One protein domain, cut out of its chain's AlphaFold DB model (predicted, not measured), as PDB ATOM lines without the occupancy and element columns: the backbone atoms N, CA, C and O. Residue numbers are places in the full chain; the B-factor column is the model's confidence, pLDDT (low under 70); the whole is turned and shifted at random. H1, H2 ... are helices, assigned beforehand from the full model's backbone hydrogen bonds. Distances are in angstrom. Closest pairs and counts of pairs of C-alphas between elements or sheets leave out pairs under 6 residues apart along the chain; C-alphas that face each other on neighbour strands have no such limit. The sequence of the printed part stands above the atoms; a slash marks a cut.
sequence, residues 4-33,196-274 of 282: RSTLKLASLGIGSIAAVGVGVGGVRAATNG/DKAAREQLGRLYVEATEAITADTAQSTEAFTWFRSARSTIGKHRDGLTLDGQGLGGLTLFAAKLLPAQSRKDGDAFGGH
ATOM      1  N   ARG A   4      43.042  -9.009  -9.278       66.44
ATOM      2  CA  ARG A   4      42.445 -10.347  -9.158       66.44
ATOM      3  C   ARG A   4      42.494 -11.145 -10.461       66.44
ATOM      4  O   ARG A   4      42.910 -12.296 -10.442       66.44
ATOM      5  N   SER A   5      42.089 -10.549 -11.584       64.62
ATOM      6  CA  SER A   5      42.140 -11.238 -12.886       64.62
ATOM      7  C   SER A   5      43.579 -11.535 -13.311       64.62
ATOM      8  O   SER A   5      43.854 -12.635 -13.774       64.62
ATOM      9  N   THR A   6      44.507 -10.616 -13.040       66.00
ATOM     10  CA  THR A   6      45.941 -10.795 -13.321       66.00
ATOM     11  C   THR A   6      46.549 -11.942 -12.504       66.00
ATOM     12  O   THR A   6      47.250 -12.784 -13.058       66.00
ATOM     13  N   LEU A   7      46.246 -12.023 -11.202       70.00
ATOM     14  CA  LEU A   7      46.730 -13.105 -10.334       70.00
ATOM     15  C   LEU A   7      46.123 -14.465 -10.700       70.00
ATOM     16  O   LEU A   7      46.848 -15.454 -10.698       70.00
ATOM     17  N   LYS A   8      44.836 -14.514 -11.079       66.31
ATOM     18  CA  LYS A   8      44.190 -15.741 -11.582       66.31
ATOM     19  C   LYS A   8      44.811 -16.234 -12.894       66.31
ATOM     20  O   LYS A   8      45.014 -17.429 -13.073       66.31
ATOM     21  N   LEU A   9      45.137 -15.323 -13.811       60.84
ATOM     22  CA  LEU A   9      45.834 -15.655 -15.061       60.84
ATOM     23  C   LEU A   9      47.251 -16.187 -14.800       60.84
ATOM     24  O   LEU A   9      47.667 -17.153 -15.438       60.84
ATOM     25  N   ALA A  10      47.966 -15.595 -13.837       59.97
ATOM     26  CA  ALA A  10      49.295 -16.045 -13.431       59.97
ATOM     27  C   ALA A  10      49.268 -17.428 -12.758       59.97
ATOM     28  O   ALA A  10      50.106 -18.268 -13.078       59.97
ATOM     29  N   SER A  11      48.287 -17.702 -11.888       59.94
ATOM     30  CA  SER A  11      48.141 -19.016 -11.242       59.94
ATOM     31  C   SER A  11      47.796 -20.138 -12.223       59.94
ATOM     32  O   SER A  11      48.122 -21.289 -11.963       59.94
ATOM     33  N   LEU A  12      47.159 -19.810 -13.352       62.84
ATOM     34  CA  LEU A  12      46.843 -20.756 -14.428       62.84
ATOM     35  C   LEU A  12      47.997 -20.944 -15.430       62.84
ATOM     36  O   LEU A  12      47.877 -21.752 -16.345       62.84
ATOM     37  N   GLY A  13      49.095 -20.186 -15.308       54.00
ATOM     38  CA  GLY A  13      50.210 -20.223 -16.263       54.00
ATOM     39  C   GLY A  13      49.886 -19.641 -17.649       54.00
ATOM     40  O   GLY A  13      50.684 -19.785 -18.569       54.00
ATOM     41  N   ILE A  14      48.739 -18.965 -17.812       49.44
ATOM     42  CA  ILE A  14      48.222 -18.478 -19.110       49.44
ATOM     43  C   ILE A  14      48.799 -17.092 -19.496       49.44
ATOM     44  O   ILE A  14      48.516 -16.559 -20.564       49.44
ATOM     45  N   GLY A  15      49.663 -16.493 -18.676       49.50
ATOM     46  CA  GLY A  15      50.317 -15.213 -18.976       49.50
ATOM     47  C   GLY A  15      51.812 -15.367 -19.231       49.50
ATOM     48  O   GLY A  15      52.543 -15.841 -18.364       49.50
ATOM     49  N   SER A  16      52.293 -14.900 -20.381       44.66
ATOM     50  CA  SER A  16      53.721 -14.752 -20.656       44.66
ATOM     51  C   SER A  16      54.346 -13.733 -19.692       44.66
ATOM     52  O   SER A  16      54.329 -12.527 -19.935       44.66
ATOM     53  N   ILE A  17      54.970 -14.215 -18.611       51.94
ATOM     54  CA  ILE A  17      55.930 -13.462 -17.779       51.94
ATOM     55  C   ILE A  17      57.241 -13.276 -18.580       51.94
ATOM     56  O   ILE A  17      58.330 -13.607 -18.132       51.94
ATOM     57  N   ALA A  18      57.142 -12.833 -19.833       43.12
ATOM     58  CA  ALA A  18      58.236 -12.871 -20.804       43.12
ATOM     59  C   ALA A  18      58.864 -11.494 -21.075       43.12
ATOM     60  O   ALA A  18      59.752 -11.383 -21.909       43.12
ATOM     61  N   ALA A  19      58.446 -10.435 -20.375       46.34
ATOM     62  CA  ALA A  19      58.945  -9.076 -20.614       46.34
ATOM     63  C   ALA A  19      59.586  -8.442 -19.370       46.34
ATOM     64  O   ALA A  19      59.358  -7.273 -19.063       46.34
ATOM     65  N   VAL A  20      60.404  -9.202 -18.639       52.72
ATOM     66  CA  VAL A  20      61.247  -8.648 -17.570       52.72
ATOM     67  C   VAL A  20      62.653  -8.393 -18.121       52.72
ATOM     68  O   VAL A  20      63.625  -9.033 -17.746       52.72
ATOM     69  N   GLY A  21      62.738  -7.475 -19.085       53.44
ATOM     70  CA  GLY A  21      64.002  -6.853 -19.495       53.44
ATOM     71  C   GLY A  21      64.309  -5.609 -18.648       53.44
ATOM     72  O   GLY A  21      63.572  -5.293 -17.719       53.44
ATOM     73  N   VAL A  22      65.331  -4.834 -19.027       54.41
ATOM     74  CA  VAL A  22      65.760  -3.569 -18.367       54.41
ATOM     75  C   VAL A  22      64.691  -2.443 -18.428       54.41
ATOM     76  O   VAL A  22      64.911  -1.326 -17.975       54.41
ATOM     77  N   GLY A  23      63.497  -2.716 -18.965       63.53
ATOM     78  CA  GLY A  23      62.363  -1.790 -18.968       63.53
ATOM     79  C   GLY A  23      61.666  -1.647 -17.606       63.53
ATOM     80  O   GLY A  23      62.030  -2.280 -16.614       63.53
ATOM     81  N   VAL A  24      60.598  -0.843 -17.568       65.56
ATOM     82  CA  VAL A  24      59.831  -0.503 -16.347       65.56
ATOM     83  C   VAL A  24      59.400  -1.739 -15.541       65.56
ATOM     84  O   VAL A  24      59.439  -1.715 -14.312       65.56
ATOM     85  N   GLY A  25      59.034  -2.834 -16.215       68.94
ATOM     86  CA  GLY A  25      58.669  -4.099 -15.569       68.94
ATOM     87  C   GLY A  25      59.824  -4.751 -14.803       68.94
ATOM     88  O   GLY A  25      59.621  -5.198 -13.677       68.94
ATOM     89  N   GLY A  26      61.038  -4.757 -15.360       73.69
ATOM     90  CA  GLY A  26      62.207  -5.329 -14.692       73.69
ATOM     91  C   GLY A  26      62.782  -4.452 -13.596       73.69
ATOM     92  O   GLY A  26      63.122  -4.972 -12.535       73.69
ATOM     93  N   VAL A  27      62.776  -3.127 -13.779       75.50
ATOM     94  CA  VAL A  27      63.102  -2.191 -12.690       75.50
ATOM     95  C   VAL A  27      62.161  -2.429 -11.510       75.50
ATOM     96  O   VAL A  27      62.619  -2.606 -10.387       75.50
ATOM     97  N   ARG A  28      60.853  -2.538 -11.766       78.50
ATOM     98  CA  ARG A  28      59.854  -2.777 -10.719       78.50
ATOM     99  C   ARG A  28      60.002  -4.143 -10.047       78.50
ATOM    100  O   ARG A  28      59.860  -4.237  -8.828       78.50
ATOM    101  N   ALA A  29      60.308  -5.183 -10.823       78.25
ATOM    102  CA  ALA A  29      60.597  -6.521 -10.312       78.25
ATOM    103  C   ALA A  29      61.781  -6.504  -9.334       78.25
ATOM    104  O   ALA A  29      61.679  -7.038  -8.229       78.25
ATOM    105  N   ALA A  30      62.876  -5.841  -9.714       77.69
ATOM    106  CA  ALA A  30      64.053  -5.693  -8.872       77.69
ATOM    107  C   ALA A  30      63.744  -4.860  -7.618       77.69
ATOM    108  O   ALA A  30      63.991  -5.313  -6.502       77.69
ATOM    109  N   THR A  31      63.116  -3.688  -7.769       81.31
ATOM    110  CA  THR A  31      62.838  -2.789  -6.636       81.31
ATOM    111  C   THR A  31      61.857  -3.373  -5.628       81.31
ATOM    112  O   THR A  31      61.945  -3.036  -4.455       81.31
ATOM    113  N   ASN A  32      60.928  -4.240  -6.046       81.12
ATOM    114  CA  ASN A  32      59.965  -4.891  -5.148       81.12
ATOM    115  C   ASN A  32      60.428  -6.270  -4.645       81.12
ATOM    116  O   ASN A  32      59.666  -6.967  -3.966       81.12
ATOM    117  N   GLY A  33      61.667  -6.668  -4.948       80.50
ATOM    118  CA  GLY A  33      62.231  -7.943  -4.511       80.50
ATOM    119  C   GLY A  33      61.465  -9.146  -5.063       80.50
ATOM    120  O   GLY A  33      61.206 -10.099  -4.328       80.50
ATOM    121  N   ASP A 196      38.034 -34.957  12.405       92.38
ATOM    122  CA  ASP A 196      36.751 -35.248  11.769       92.38
ATOM    123  C   ASP A 196      36.429 -34.235  10.658       92.38
ATOM    124  O   ASP A 196      36.682 -33.035  10.789       92.38
ATOM    125  N   LYS A 197      35.874 -34.724   9.544       91.00
ATOM    126  CA  LYS A 197      35.578 -33.889   8.375       91.00
ATOM    127  C   LYS A 197      34.556 -32.798   8.705       91.00
ATOM    128  O   LYS A 197      34.813 -31.640   8.391       91.00
ATOM    129  N   ALA A 198      33.451 -33.138   9.371       95.19
ATOM    130  CA  ALA A 198      32.397 -32.174   9.680       95.19
ATOM    131  C   ALA A 198      32.886 -31.110  10.674       95.19
ATOM    132  O   ALA A 198      32.615 -29.920  10.499       95.19
ATOM    133  N   ALA A 199      33.677 -31.512  11.674       94.75
ATOM    134  CA  ALA A 199      34.296 -30.574  12.609       94.75
ATOM    135  C   ALA A 199      35.297 -29.626  11.915       94.75
ATOM    136  O   ALA A 199      35.307 -28.427  12.204       94.75
ATOM    137  N   ARG A 200      36.099 -30.124  10.961       92.62
ATOM    138  CA  ARG A 200      37.006 -29.289  10.147       92.62
ATOM    139  C   ARG A 200      36.245 -28.298   9.265       92.62
ATOM    140  O   ARG A 200      36.618 -27.128   9.221       92.62
ATOM    141  N   GLU A 201      35.166 -28.726   8.615       93.25
ATOM    142  CA  GLU A 201      34.301 -27.846   7.815       93.25
ATOM    143  C   GLU A 201      33.641 -26.762   8.675       93.25
ATOM    144  O   GLU A 201      33.601 -25.592   8.292       93.25
ATOM    145  N   GLN A 202      33.158 -27.123   9.867       95.69
ATOM    146  CA  GLN A 202      32.598 -26.164  10.816       95.69
ATOM    147  C   GLN A 202      33.641 -25.135  11.261       95.69
ATOM    148  O   GLN A 202      33.349 -23.939  11.253       95.69
ATOM    149  N   LEU A 203      34.853 -25.573  11.608       94.25
ATOM    150  CA  LEU A 203      35.950 -24.671  11.955       94.25
ATOM    151  C   LEU A 203      36.305 -23.739  10.786       94.25
ATOM    152  O   LEU A 203      36.498 -22.542  10.990       94.25
ATOM    153  N   GLY A 204      36.336 -24.265   9.558       91.50
ATOM    154  CA  GLY A 204      36.550 -23.477   8.345       91.50
ATOM    155  C   GLY A 204      35.510 -22.368   8.170       91.50
ATOM    156  O   GLY A 204      35.883 -21.225   7.912       91.50
ATOM    157  N   ARG A 205      34.221 -22.672   8.384       94.38
ATOM    158  CA  ARG A 205      33.146 -21.662   8.345       94.38
ATOM    159  C   ARG A 205      33.330 -20.579   9.405       94.38
ATOM    160  O   ARG A 205      33.245 -19.405   9.070       94.38
ATOM    161  N   LEU A 206      33.668 -20.957  10.639       95.69
ATOM    162  CA  LEU A 206      33.920 -19.994  11.718       95.69
ATOM    163  C   LEU A 206      35.098 -19.059  11.402       95.69
ATOM    164  O   LEU A 206      35.028 -17.868  11.696       95.69
ATOM    165  N   TYR A 207      36.166 -19.563  10.774       92.12
ATOM    166  CA  TYR A 207      37.274 -18.711  10.332       92.12
ATOM    167  C   TYR A 207      36.858 -17.711   9.252       92.12
ATOM    168  O   TYR A 207      37.297 -16.559   9.295       92.12
ATOM    169  N   VAL A 208      36.022 -18.131   8.298       88.19
ATOM    170  CA  VAL A 208      35.491 -17.236   7.261       88.19
ATOM    171  C   VAL A 208      34.609 -16.163   7.894       88.19
ATOM    172  O   VAL A 208      34.886 -14.984   7.698       88.19
ATOM    173  N   GLU A 209      33.642 -16.546   8.730       93.88
ATOM    174  CA  GLU A 209      32.745 -15.612   9.428       93.88
ATOM    175  C   GLU A 209      33.525 -14.591  10.277       93.88
ATOM    176  O   GLU A 209      33.257 -13.391  10.218       93.88
ATOM    177  N   ALA A 210      34.545 -15.036  11.020       90.75
ATOM    178  CA  ALA A 210      35.403 -14.142  11.797       90.75
ATOM    179  C   ALA A 210      36.198 -13.172  10.905       90.75
ATOM    180  O   ALA A 210      36.315 -11.989  11.221       90.75
ATOM    181  N   THR A 211      36.722 -13.651   9.775       87.88
ATOM    182  CA  THR A 211      37.467 -12.818   8.818       87.88
ATOM    183  C   THR A 211      36.559 -11.774   8.165       87.88
ATOM    184  O   THR A 211      36.948 -10.614   8.023       87.88
ATOM    185  N   GLU A 212      35.336 -12.153   7.798       88.94
ATOM    186  CA  GLU A 212      34.324 -11.238   7.261       88.94
ATOM    187  C   GLU A 212      33.939 -10.167   8.287       88.94
ATOM    188  O   GLU A 212      33.900  -8.986   7.945       88.94
ATOM    189  N   ALA A 213      33.745 -10.542   9.554       91.25
ATOM    190  CA  ALA A 213      33.456  -9.589  10.623       91.25
ATOM    191  C   ALA A 213      34.596  -8.568  10.816       91.25
ATOM    192  O   ALA A 213      34.341  -7.364  10.844       91.25
ATOM    193  N   ILE A 214      35.850  -9.034  10.871       87.12
ATOM    194  CA  ILE A 214      37.036  -8.171  11.030       87.12
ATOM    195  C   ILE A 214      37.214  -7.235   9.828       87.12
ATOM    196  O   ILE A 214      37.558  -6.065   9.986       87.12
ATOM    197  N   THR A 215      36.990  -7.731   8.608       85.81
ATOM    198  CA  THR A 215      37.147  -6.925   7.384       85.81
ATOM    199  C   THR A 215      35.996  -5.944   7.161       85.81
ATOM    200  O   THR A 215      36.209  -4.884   6.564       85.81
ATOM    201  N   ALA A 216      34.794  -6.250   7.657       90.38
ATOM    202  CA  ALA A 216      33.658  -5.333   7.657       90.38
ATOM    203  C   ALA A 216      33.855  -4.165   8.642       90.38
ATOM    204  O   ALA A 216      33.394  -3.049   8.373       90.38
ATOM    205  N   ASP A 217      34.577  -4.382   9.745       94.19
ATOM    206  CA  ASP A 217      34.984  -3.314  10.654       94.19
ATOM    207  C   ASP A 217      36.154  -2.509  10.059       94.19
ATOM    208  O   ASP A 217      37.311  -2.929   9.991       94.19
ATOM    209  N   THR A 218      35.853  -1.280   9.634       94.50
ATOM    210  CA  THR A 218      36.851  -0.395   9.022       94.50
ATOM    211  C   THR A 218      37.996  -0.038   9.974       94.50
ATOM    212  O   THR A 218      39.118   0.174   9.505       94.50
ATOM    213  N   ALA A 219      37.748   0.056  11.280       95.25
ATOM    214  CA  ALA A 219      38.764   0.410  12.261       95.25
ATOM    215  C   ALA A 219      39.723  -0.769  12.490       95.25
ATOM    216  O   ALA A 219      40.939  -0.581  12.391       95.25
ATOM    217  N   GLN A 220      39.194  -1.984  12.672       93.06
ATOM    218  CA  GLN A 220      40.008  -3.202  12.794       93.06
ATOM    219  C   GLN A 220      40.819  -3.477  11.526       93.06
ATOM    220  O   GLN A 220      42.038  -3.660  11.609       93.06
ATOM    221  N   SER A 221      40.186  -3.410  10.350       91.75
ATOM    222  CA  SER A 221      40.868  -3.545   9.056       91.75
ATOM    223  C   SER A 221      41.979  -2.501   8.885       91.75
ATOM    224  O   SER A 221      43.077  -2.818   8.420       91.75
ATOM    225  N   THR A 222      41.740  -1.250   9.295       93.62
ATOM    226  CA  THR A 222      42.758  -0.193   9.209       93.62
ATOM    227  C   THR A 222      43.954  -0.497  10.100       93.62
ATOM    228  O   THR A 222      45.081  -0.437   9.612       93.62
ATOM    229  N   GLU A 223      43.740  -0.871  11.362       94.25
ATOM    230  CA  GLU A 223      44.827  -1.240  12.274       94.25
ATOM    231  C   GLU A 223      45.613  -2.455  11.757       94.25
ATOM    232  O   GLU A 223      46.838  -2.384  11.659       94.25
ATOM    233  N   ALA A 224      44.943  -3.523  11.320       91.62
ATOM    234  CA  ALA A 224      45.607  -4.696  10.749       91.62
ATOM    235  C   ALA A 224      46.455  -4.336   9.519       91.62
ATOM    236  O   ALA A 224      47.591  -4.796   9.366       91.62
ATOM    237  N   PHE A 225      45.938  -3.458   8.655       91.62
ATOM    238  CA  PHE A 225      46.635  -3.017   7.454       91.62
ATOM    239  C   PHE A 225      47.866  -2.147   7.754       91.62
ATOM    240  O   PHE A 225      48.818  -2.160   6.971       91.62
ATOM    241  N   THR A 226      47.919  -1.451   8.899       93.06
ATOM    242  CA  THR A 226      49.133  -0.715   9.316       93.06
ATOM    243  C   THR A 226      50.330  -1.631   9.541       93.06
ATOM    244  O   THR A 226      51.461  -1.155   9.473       93.06
ATOM    245  N   TRP A 227      50.110  -2.934   9.731       94.06
ATOM    246  CA  TRP A 227      51.143  -3.960   9.871       94.06
ATOM    247  C   TRP A 227      51.398  -4.748   8.587       94.06
ATOM    248  O   TRP A 227      52.143  -5.719   8.605       94.06
ATOM    249  N   PHE A 228      50.846  -4.329   7.446       91.94
ATOM    250  CA  PHE A 228      51.153  -4.939   6.156       91.94
ATOM    251  C   PHE A 228      52.235  -4.140   5.407       91.94
ATOM    252  O   PHE A 228      52.181  -2.914   5.290       91.94
ATOM    253  N   ARG A 229      53.256  -4.827   4.891       90.56
ATOM    254  CA  ARG A 229      54.387  -4.258   4.145       90.56
ATOM    255  C   ARG A 229      54.315  -4.717   2.690       90.56
ATOM    256  O   ARG A 229      54.863  -5.744   2.297       90.56
ATOM    257  N   SER A 230      53.637  -3.921   1.868       81.12
ATOM    258  CA  SER A 230      53.454  -4.216   0.439       81.12
ATOM    259  C   SER A 230      54.690  -3.946  -0.430       81.12
ATOM    260  O   SER A 230      54.722  -4.385  -1.579       81.12
ATOM    261  N   ALA A 231      55.675  -3.188   0.061       83.88
ATOM    262  CA  ALA A 231      56.819  -2.720  -0.722       83.88
ATOM    263  C   ALA A 231      58.145  -3.133  -0.079       83.88
ATOM    264  O   ALA A 231      58.293  -3.110   1.140       83.88
ATOM    265  N   ARG A 232      59.156  -3.444  -0.898       85.75
ATOM    266  CA  ARG A 232      60.473  -3.866  -0.396       85.75
ATOM    267  C   ARG A 232      61.153  -2.798   0.460       85.75
ATOM    268  O   ARG A 232      61.811  -3.140   1.432       85.75
ATOM    269  N   SER A 233      60.965  -1.518   0.138       87.38
ATOM    270  CA  SER A 233      61.502  -0.409   0.933       87.38
ATOM    271  C   SER A 233      60.907  -0.357   2.341       87.38
ATOM    272  O   SER A 233      61.637  -0.106   3.297       87.38
ATOM    273  N   THR A 234      59.608  -0.635   2.502       90.06
ATOM    274  CA  THR A 234      58.975  -0.672   3.828       90.06
ATOM    275  C   THR A 234      59.356  -1.932   4.596       90.06
ATOM    276  O   THR A 234      59.589  -1.834   5.796       90.06
ATOM    277  N   ILE A 235      59.529  -3.075   3.921       90.75
ATOM    278  CA  ILE A 235      60.117  -4.283   4.530       90.75
ATOM    279  C   ILE A 235      61.531  -3.977   5.049       90.75
ATOM    280  O   ILE A 235      61.823  -4.236   6.210       90.75
ATOM    281  N   GLY A 236      62.387  -3.366   4.224       89.94
ATOM    282  CA  GLY A 236      63.760  -3.006   4.594       89.94
ATOM    283  C   GLY A 236      63.845  -2.025   5.764       89.94
ATOM    284  O   GLY A 236      64.665  -2.205   6.664       89.94
ATOM    285  N   LYS A 237      62.977  -1.007   5.761       92.19
ATOM    286  CA  LYS A 237      62.924   0.031   6.796       92.19
ATOM    287  C   LYS A 237      62.407  -0.494   8.132       92.19
ATOM    288  O   LYS A 237      62.968  -0.151   9.164       92.19
ATOM    289  N   HIS A 238      61.301  -1.234   8.115       92.81
ATOM    290  CA  HIS A 238      60.587  -1.593   9.340       92.81
ATOM    291  C   HIS A 238      60.989  -2.961   9.887       92.81
ATOM    292  O   HIS A 238      60.989  -3.137  11.100       92.81
ATOM    293  N   ARG A 239      61.354  -3.909   9.010       93.12
ATOM    294  CA  ARG A 239      61.757  -5.285   9.361       93.12
ATOM    295  C   ARG A 239      60.726  -6.039  10.214       93.12
ATOM    296  O   ARG A 239      61.049  -7.007  10.890       93.12
ATOM    297  N   ASP A 240      59.477  -5.601  10.151       94.06
ATOM    298  CA  ASP A 240      58.332  -6.133  10.876       94.06
ATOM    299  C   ASP A 240      57.101  -6.157   9.968       94.06
ATOM    300  O   ASP A 240      57.159  -5.745   8.804       94.06
ATOM    301  N   GLY A 241      55.980  -6.638  10.492       94.00
ATOM    302  CA  GLY A 241      54.742  -6.704   9.737       94.00
ATOM    303  C   GLY A 241      54.663  -7.901   8.790       94.00
ATOM    304  O   GLY A 241      55.636  -8.612   8.515       94.00
ATOM    305  N   LEU A 242      53.458  -8.133   8.283       91.88
ATOM    306  CA  LEU A 242      53.171  -9.128   7.262       91.88
ATOM    307  C   LEU A 242      53.662  -8.640   5.899       91.88
ATOM    308  O   LEU A 242      53.584  -7.459   5.574       91.88
ATOM    309  N   THR A 243      54.135  -9.562   5.070       90.31
ATOM    310  CA  THR A 243      54.636  -9.272   3.722       90.31
ATOM    311  C   THR A 243      53.951 -10.191   2.724       90.31
ATOM    312  O   THR A 243      53.467 -11.254   3.107       90.31
ATOM    313  N   LEU A 244      53.953  -9.833   1.435       86.88
ATOM    314  CA  LEU A 244      53.446 -10.724   0.380       86.88
ATOM    315  C   LEU A 244      54.156 -12.090   0.364       86.88
ATOM    316  O   LEU A 244      53.539 -13.090   0.006       86.88
ATOM    317  N   ASP A 245      55.417 -12.135   0.793       86.38
ATOM    318  CA  ASP A 245      56.271 -13.328   0.806       86.38
ATOM    319  C   ASP A 245      55.721 -14.389   1.772       86.38
ATOM    320  O   ASP A 245      55.850 -15.583   1.526       86.38
ATOM    321  N   GLY A 246      55.046 -13.954   2.842       83.75
ATOM    322  CA  GLY A 246      54.447 -14.820   3.858       83.75
ATOM    323  C   GLY A 246      52.983 -15.196   3.611       83.75
ATOM    324  O   GLY A 246      52.381 -15.842   4.471       83.75
ATOM    325  N   GLN A 247      52.384 -14.798   2.482       85.38
ATOM    326  CA  GLN A 247      50.951 -15.008   2.213       85.38
ATOM    327  C   GLN A 247      50.625 -16.340   1.521       85.38
ATOM    328  O   GLN A 247      49.476 -16.554   1.150       85.38
ATOM    329  N   GLY A 248      51.603 -17.234   1.338       82.75
ATOM    330  CA  GLY A 248      51.357 -18.567   0.767       82.75
ATOM    331  C   GLY A 248      51.077 -18.578  -0.740       82.75
ATOM    332  O   GLY A 248      50.560 -19.559  -1.266       82.75
ATOM    333  N   LEU A 249      51.409 -17.495  -1.451       83.06
ATOM    334  CA  LEU A 249      51.271 -17.430  -2.906       83.06
ATOM    335  C   LEU A 249      52.323 -18.324  -3.582       83.06
ATOM    336  O   LEU A 249      53.507 -18.247  -3.257       83.06
ATOM    337  N   GLY A 250      51.911 -19.118  -4.575       82.69
ATOM    338  CA  GLY A 250      52.847 -19.878  -5.412       82.69
ATOM    339  C   GLY A 250      53.829 -18.966  -6.159       82.69
ATOM    340  O   GLY A 250      53.515 -17.806  -6.419       82.69
ATOM    341  N   GLY A 251      55.005 -19.481  -6.542       83.31
ATOM    342  CA  GLY A 251      56.123 -18.666  -7.050       83.31
ATOM    343  C   GLY A 251      55.764 -17.706  -8.194       83.31
ATOM    344  O   GLY A 251      56.072 -16.519  -8.118       83.31
ATOM    345  N   LEU A 252      55.038 -18.181  -9.215       83.50
ATOM    346  CA  LEU A 252      54.583 -17.335 -10.332       83.50
ATOM    347  C   LEU A 252      53.558 -16.279  -9.888       83.50
ATOM    348  O   LEU A 252      53.624 -15.124 -10.310       83.50
ATOM    349  N   THR A 253      52.627 -16.651  -9.007       83.69
ATOM    350  CA  THR A 253      51.608 -15.743  -8.465       83.69
ATOM    351  C   THR A 253      52.235 -14.673  -7.574       83.69
ATOM    352  O   THR A 253      51.876 -13.502  -7.684       83.69
ATOM    353  N   LEU A 254      53.201 -15.043  -6.729       84.44
ATOM    354  CA  LEU A 254      53.968 -14.117  -5.897       84.44
ATOM    355  C   LEU A 254      54.775 -13.147  -6.764       84.44
ATOM    356  O   LEU A 254      54.747 -11.937  -6.529       84.44
ATOM    357  N   PHE A 255      55.438 -13.665  -7.800       85.75
ATOM    358  CA  PHE A 255      56.172 -12.856  -8.765       85.75
ATOM    359  C   PHE A 255      55.263 -11.808  -9.420       85.75
ATOM    360  O   PHE A 255      55.546 -10.609  -9.366       85.75
ATOM    361  N   ALA A 256      54.116 -12.237  -9.956       84.44
ATOM    362  CA  ALA A 256      53.126 -11.340 -10.544       84.44
ATOM    363  C   ALA A 256      52.572 -10.330  -9.521       84.44
ATOM    364  O   ALA A 256      52.437  -9.148  -9.832       84.44
ATOM    365  N   ALA A 257      52.301 -10.753  -8.282       83.56
ATOM    366  CA  ALA A 257      51.802  -9.880  -7.221       83.56
ATOM    367  C   ALA A 257      52.777  -8.745  -6.875       83.56
ATOM    368  O   ALA A 257      52.334  -7.618  -6.632       83.56
ATOM    369  N   LYS A 258      54.085  -9.022  -6.884       84.50
ATOM    370  CA  LYS A 258      55.146  -8.040  -6.610       84.50
ATOM    371  C   LYS A 258      55.384  -7.056  -7.757       84.50
ATOM    372  O   LYS A 258      55.889  -5.959  -7.521       84.50
ATOM    373  N   LEU A 259      54.988  -7.400  -8.983       84.06
ATOM    374  CA  LEU A 259      55.014  -6.472 -10.118       84.06
ATOM    375  C   LEU A 259      53.903  -5.420 -10.046       84.06
ATOM    376  O   LEU A 259      54.055  -4.322 -10.580       84.06
ATOM    377  N   LEU A 260      52.790  -5.723  -9.384       81.56
ATOM    378  CA  LEU A 260      51.647  -4.820  -9.311       81.56
ATOM    379  C   LEU A 260      51.894  -3.643  -8.338       81.56
ATOM    380  O   LEU A 260      52.834  -3.652  -7.537       81.56
ATOM    381  N   PRO A 261      51.090  -2.565  -8.410       76.62
ATOM    382  CA  PRO A 261      50.999  -1.548  -7.359       76.62
ATOM    383  C   PRO A 261      50.848  -2.149  -5.964       76.62
ATOM    384  O   PRO A 261      50.294  -3.238  -5.814       76.62
ATOM    385  N   ALA A 262      51.341  -1.444  -4.943       75.75
ATOM    386  CA  ALA A 262      51.072  -1.822  -3.561       75.75
ATOM    387  C   ALA A 262      49.554  -1.949  -3.367       75.75
ATOM    388  O   ALA A 262      48.792  -1.113  -3.854       75.75
ATOM    389  N   GLN A 263      49.121  -3.029  -2.720       75.06
ATOM    390  CA  GLN A 263      47.702  -3.277  -2.486       75.06
ATOM    391  C   GLN A 263      47.158  -2.214  -1.532       75.06
ATOM    392  O   GLN A 263      47.822  -1.905  -0.544       75.06
ATOM    393  N   SER A 264      45.991  -1.640  -1.831       81.25
ATOM    394  CA  SER A 264      45.297  -0.768  -0.882       81.25
ATOM    395  C   SER A 264      44.580  -1.606   0.180       81.25
ATOM    396  O   SER A 264      44.269  -2.771  -0.069       81.25
ATOM    397  N   ARG A 265      44.257  -1.015   1.338       85.44
ATOM    398  CA  ARG A 265      43.440  -1.674   2.372       85.44
ATOM    399  C   ARG A 265      42.137  -2.231   1.798       85.44
ATOM    400  O   ARG A 265      41.866  -3.409   1.960       85.44
ATOM    401  N   LYS A 266      41.393  -1.409   1.050       80.94
ATOM    402  CA  LYS A 266      40.107  -1.799   0.444       80.94
ATOM    403  C   LYS A 266      40.253  -2.965  -0.537       80.94
ATOM    404  O   LYS A 266      39.405  -3.850  -0.563       80.94
ATOM    405  N   ASP A 267      41.335  -2.990  -1.319       77.44
ATOM    406  CA  ASP A 267      41.646  -4.135  -2.185       77.44
ATOM    407  C   ASP A 267      42.052  -5.371  -1.367       77.44
ATOM    408  O   ASP A 267      41.845  -6.495  -1.811       77.44
ATOM    409  N   GLY A 268      42.679  -5.171  -0.204       72.50
ATOM    410  CA  GLY A 268      42.942  -6.174   0.834       72.50
ATOM    411  C   GLY A 268      41.666  -6.812   1.349       72.50
ATOM    412  O   GLY A 268      41.498  -8.017   1.196       72.50
ATOM    413  N   ASP A 269      40.752  -6.000   1.869       76.31
ATOM    414  CA  ASP A 269      39.475  -6.439   2.437       76.31
ATOM    415  C   ASP A 269      38.644  -7.203   1.398       76.31
ATOM    416  O   ASP A 269      38.186  -8.313   1.651       76.31
ATOM    417  N   ALA A 270      38.544  -6.668   0.176       68.06
ATOM    418  CA  ALA A 270      37.824  -7.313  -0.923       68.06
ATOM    419  C   ALA A 270      38.472  -8.628  -1.403       68.06
ATOM    420  O   ALA A 270      37.816  -9.445  -2.052       68.06
ATOM    421  N   PHE A 271      39.766  -8.829  -1.139       62.50
ATOM    422  CA  PHE A 271      40.477 -10.072  -1.440       62.50
ATOM    423  C   PHE A 271      40.375 -11.077  -0.282       62.50
ATOM    424  O   PHE A 271      40.206 -12.268  -0.536       62.50
ATOM    425  N   GLY A 272      40.436 -10.601   0.967       52.84
ATOM    426  CA  GLY A 272      40.319 -11.393   2.194       52.84
ATOM    427  C   GLY A 272      38.915 -11.947   2.430       52.84
ATOM    428  O   GLY A 272      38.791 -13.120   2.759       52.84
ATOM    429  N   GLY A 273      37.863 -11.174   2.137       38.25
ATOM    430  CA  GLY A 273      36.464 -11.628   2.226       38.25
ATOM    431  C   GLY A 273      36.042 -12.649   1.157       38.25
ATOM    432  O   GLY A 273      34.886 -13.045   1.096       38.25
ATOM    433  N   HIS A 274      36.953 -13.061   0.267       35.88
ATOM    434  CA  HIS A 274      36.655 -13.979  -0.838       35.88
ATOM    435  C   HIS A 274      37.674 -15.105  -1.027       35.88
ATOM    436  O   HIS A 274      37.477 -15.935  -1.917       35.88
TER     437      HIS A 274
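Overview. This is residues 4 to 33 and 196 to 274 of the 282 residues of an uncharacterized protein of Streptomyces sp. 74 (UniProt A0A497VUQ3). Two small clusters of crossed helices stand side by side in a loose, all-helix arrangement: in one, H1 and H2 pack on H6, and in the other, H7 packs on H4 and on the last part of H3. H3, the longest helix, makes an arm whose residues 197 to 207 stick out together with residue 196, while H5 touches no helix and comes close to H2. The printed part has 109 residues, with seven named helices, H1 to H7 in order along the chain, and no named strand. The whole is loose, with a radius of gyration of the C-alphas of 16.3 A, and only just elongated, spanning 50 by 33 by 22 A.

Along the chain. H1 is residues 4 to 11, beginning at C-alpha 4 (42.445, -10.347, -9.158). H2 is residues 24 to 31. Beyond the cut, H3 is residues 197 to 216, 28.6 A from its first C-alpha at (35.578, -33.889, 8.375) to its last. H4 is residues 218 to 226, 12.3 A long, and H5 is residues 232 to 238. H6 is residues 251 to 259, 12.6 A long. H7 is residues 265 to 272 and ends at C-alpha 272 (40.319, -11.393, 2.194).

Arrangement. H1 touches H6, closest at the C-alphas of Ala 10 and Thr 253, 5.5 A apart, opposite ways at a tilt of 37 degrees, only just steep. H2 touches H6 about perpendicular, at 74 degrees, with the closest C-alphas, Ala 29 and Leu 259, 5.6 A apart. H2 and H5 are close but not clearly touching, with the C-alphas of Thr 31 and Arg 232 the closest at 6.8 A. H3 touches H7 with residues 211 to 216 alone, at a shallow tilt of 14 degrees, opposite ways; the closest C-alphas, Thr 215 and Asp 269, are 5.5 A apart. H3 and H4 touch only at the corner, and only just, with 3 pairs of C-alphas within 8 A, the closest being Thr 215 and Ser 221 at 5.3 A. H4 touches H7 about perpendicular, at 83 degrees, closest at the C-alphas of Phe 225 and Arg 265, 6.2 A. H3 and H6 are apart. Residues 228 to 229 pair with residues 242 to 243, parallel. In H1 to H7 every O i to N i+4 pair is within hydrogen-bond range.

Size, cuts and confidence. The C-alphas farthest apart, Val 22 and Asp 196, are 52.5 A apart. Residues 34 to 195 are not printed, and C-alphas 33 and 196 are 40.7 A apart across the cut. The links H1 to H2 and H5 to H6 are long, with 12 residues each. Mean pLDDT of the printed part is 79.7; residues 4 to 6, 8 to 25 and 270 to 274 are under 70.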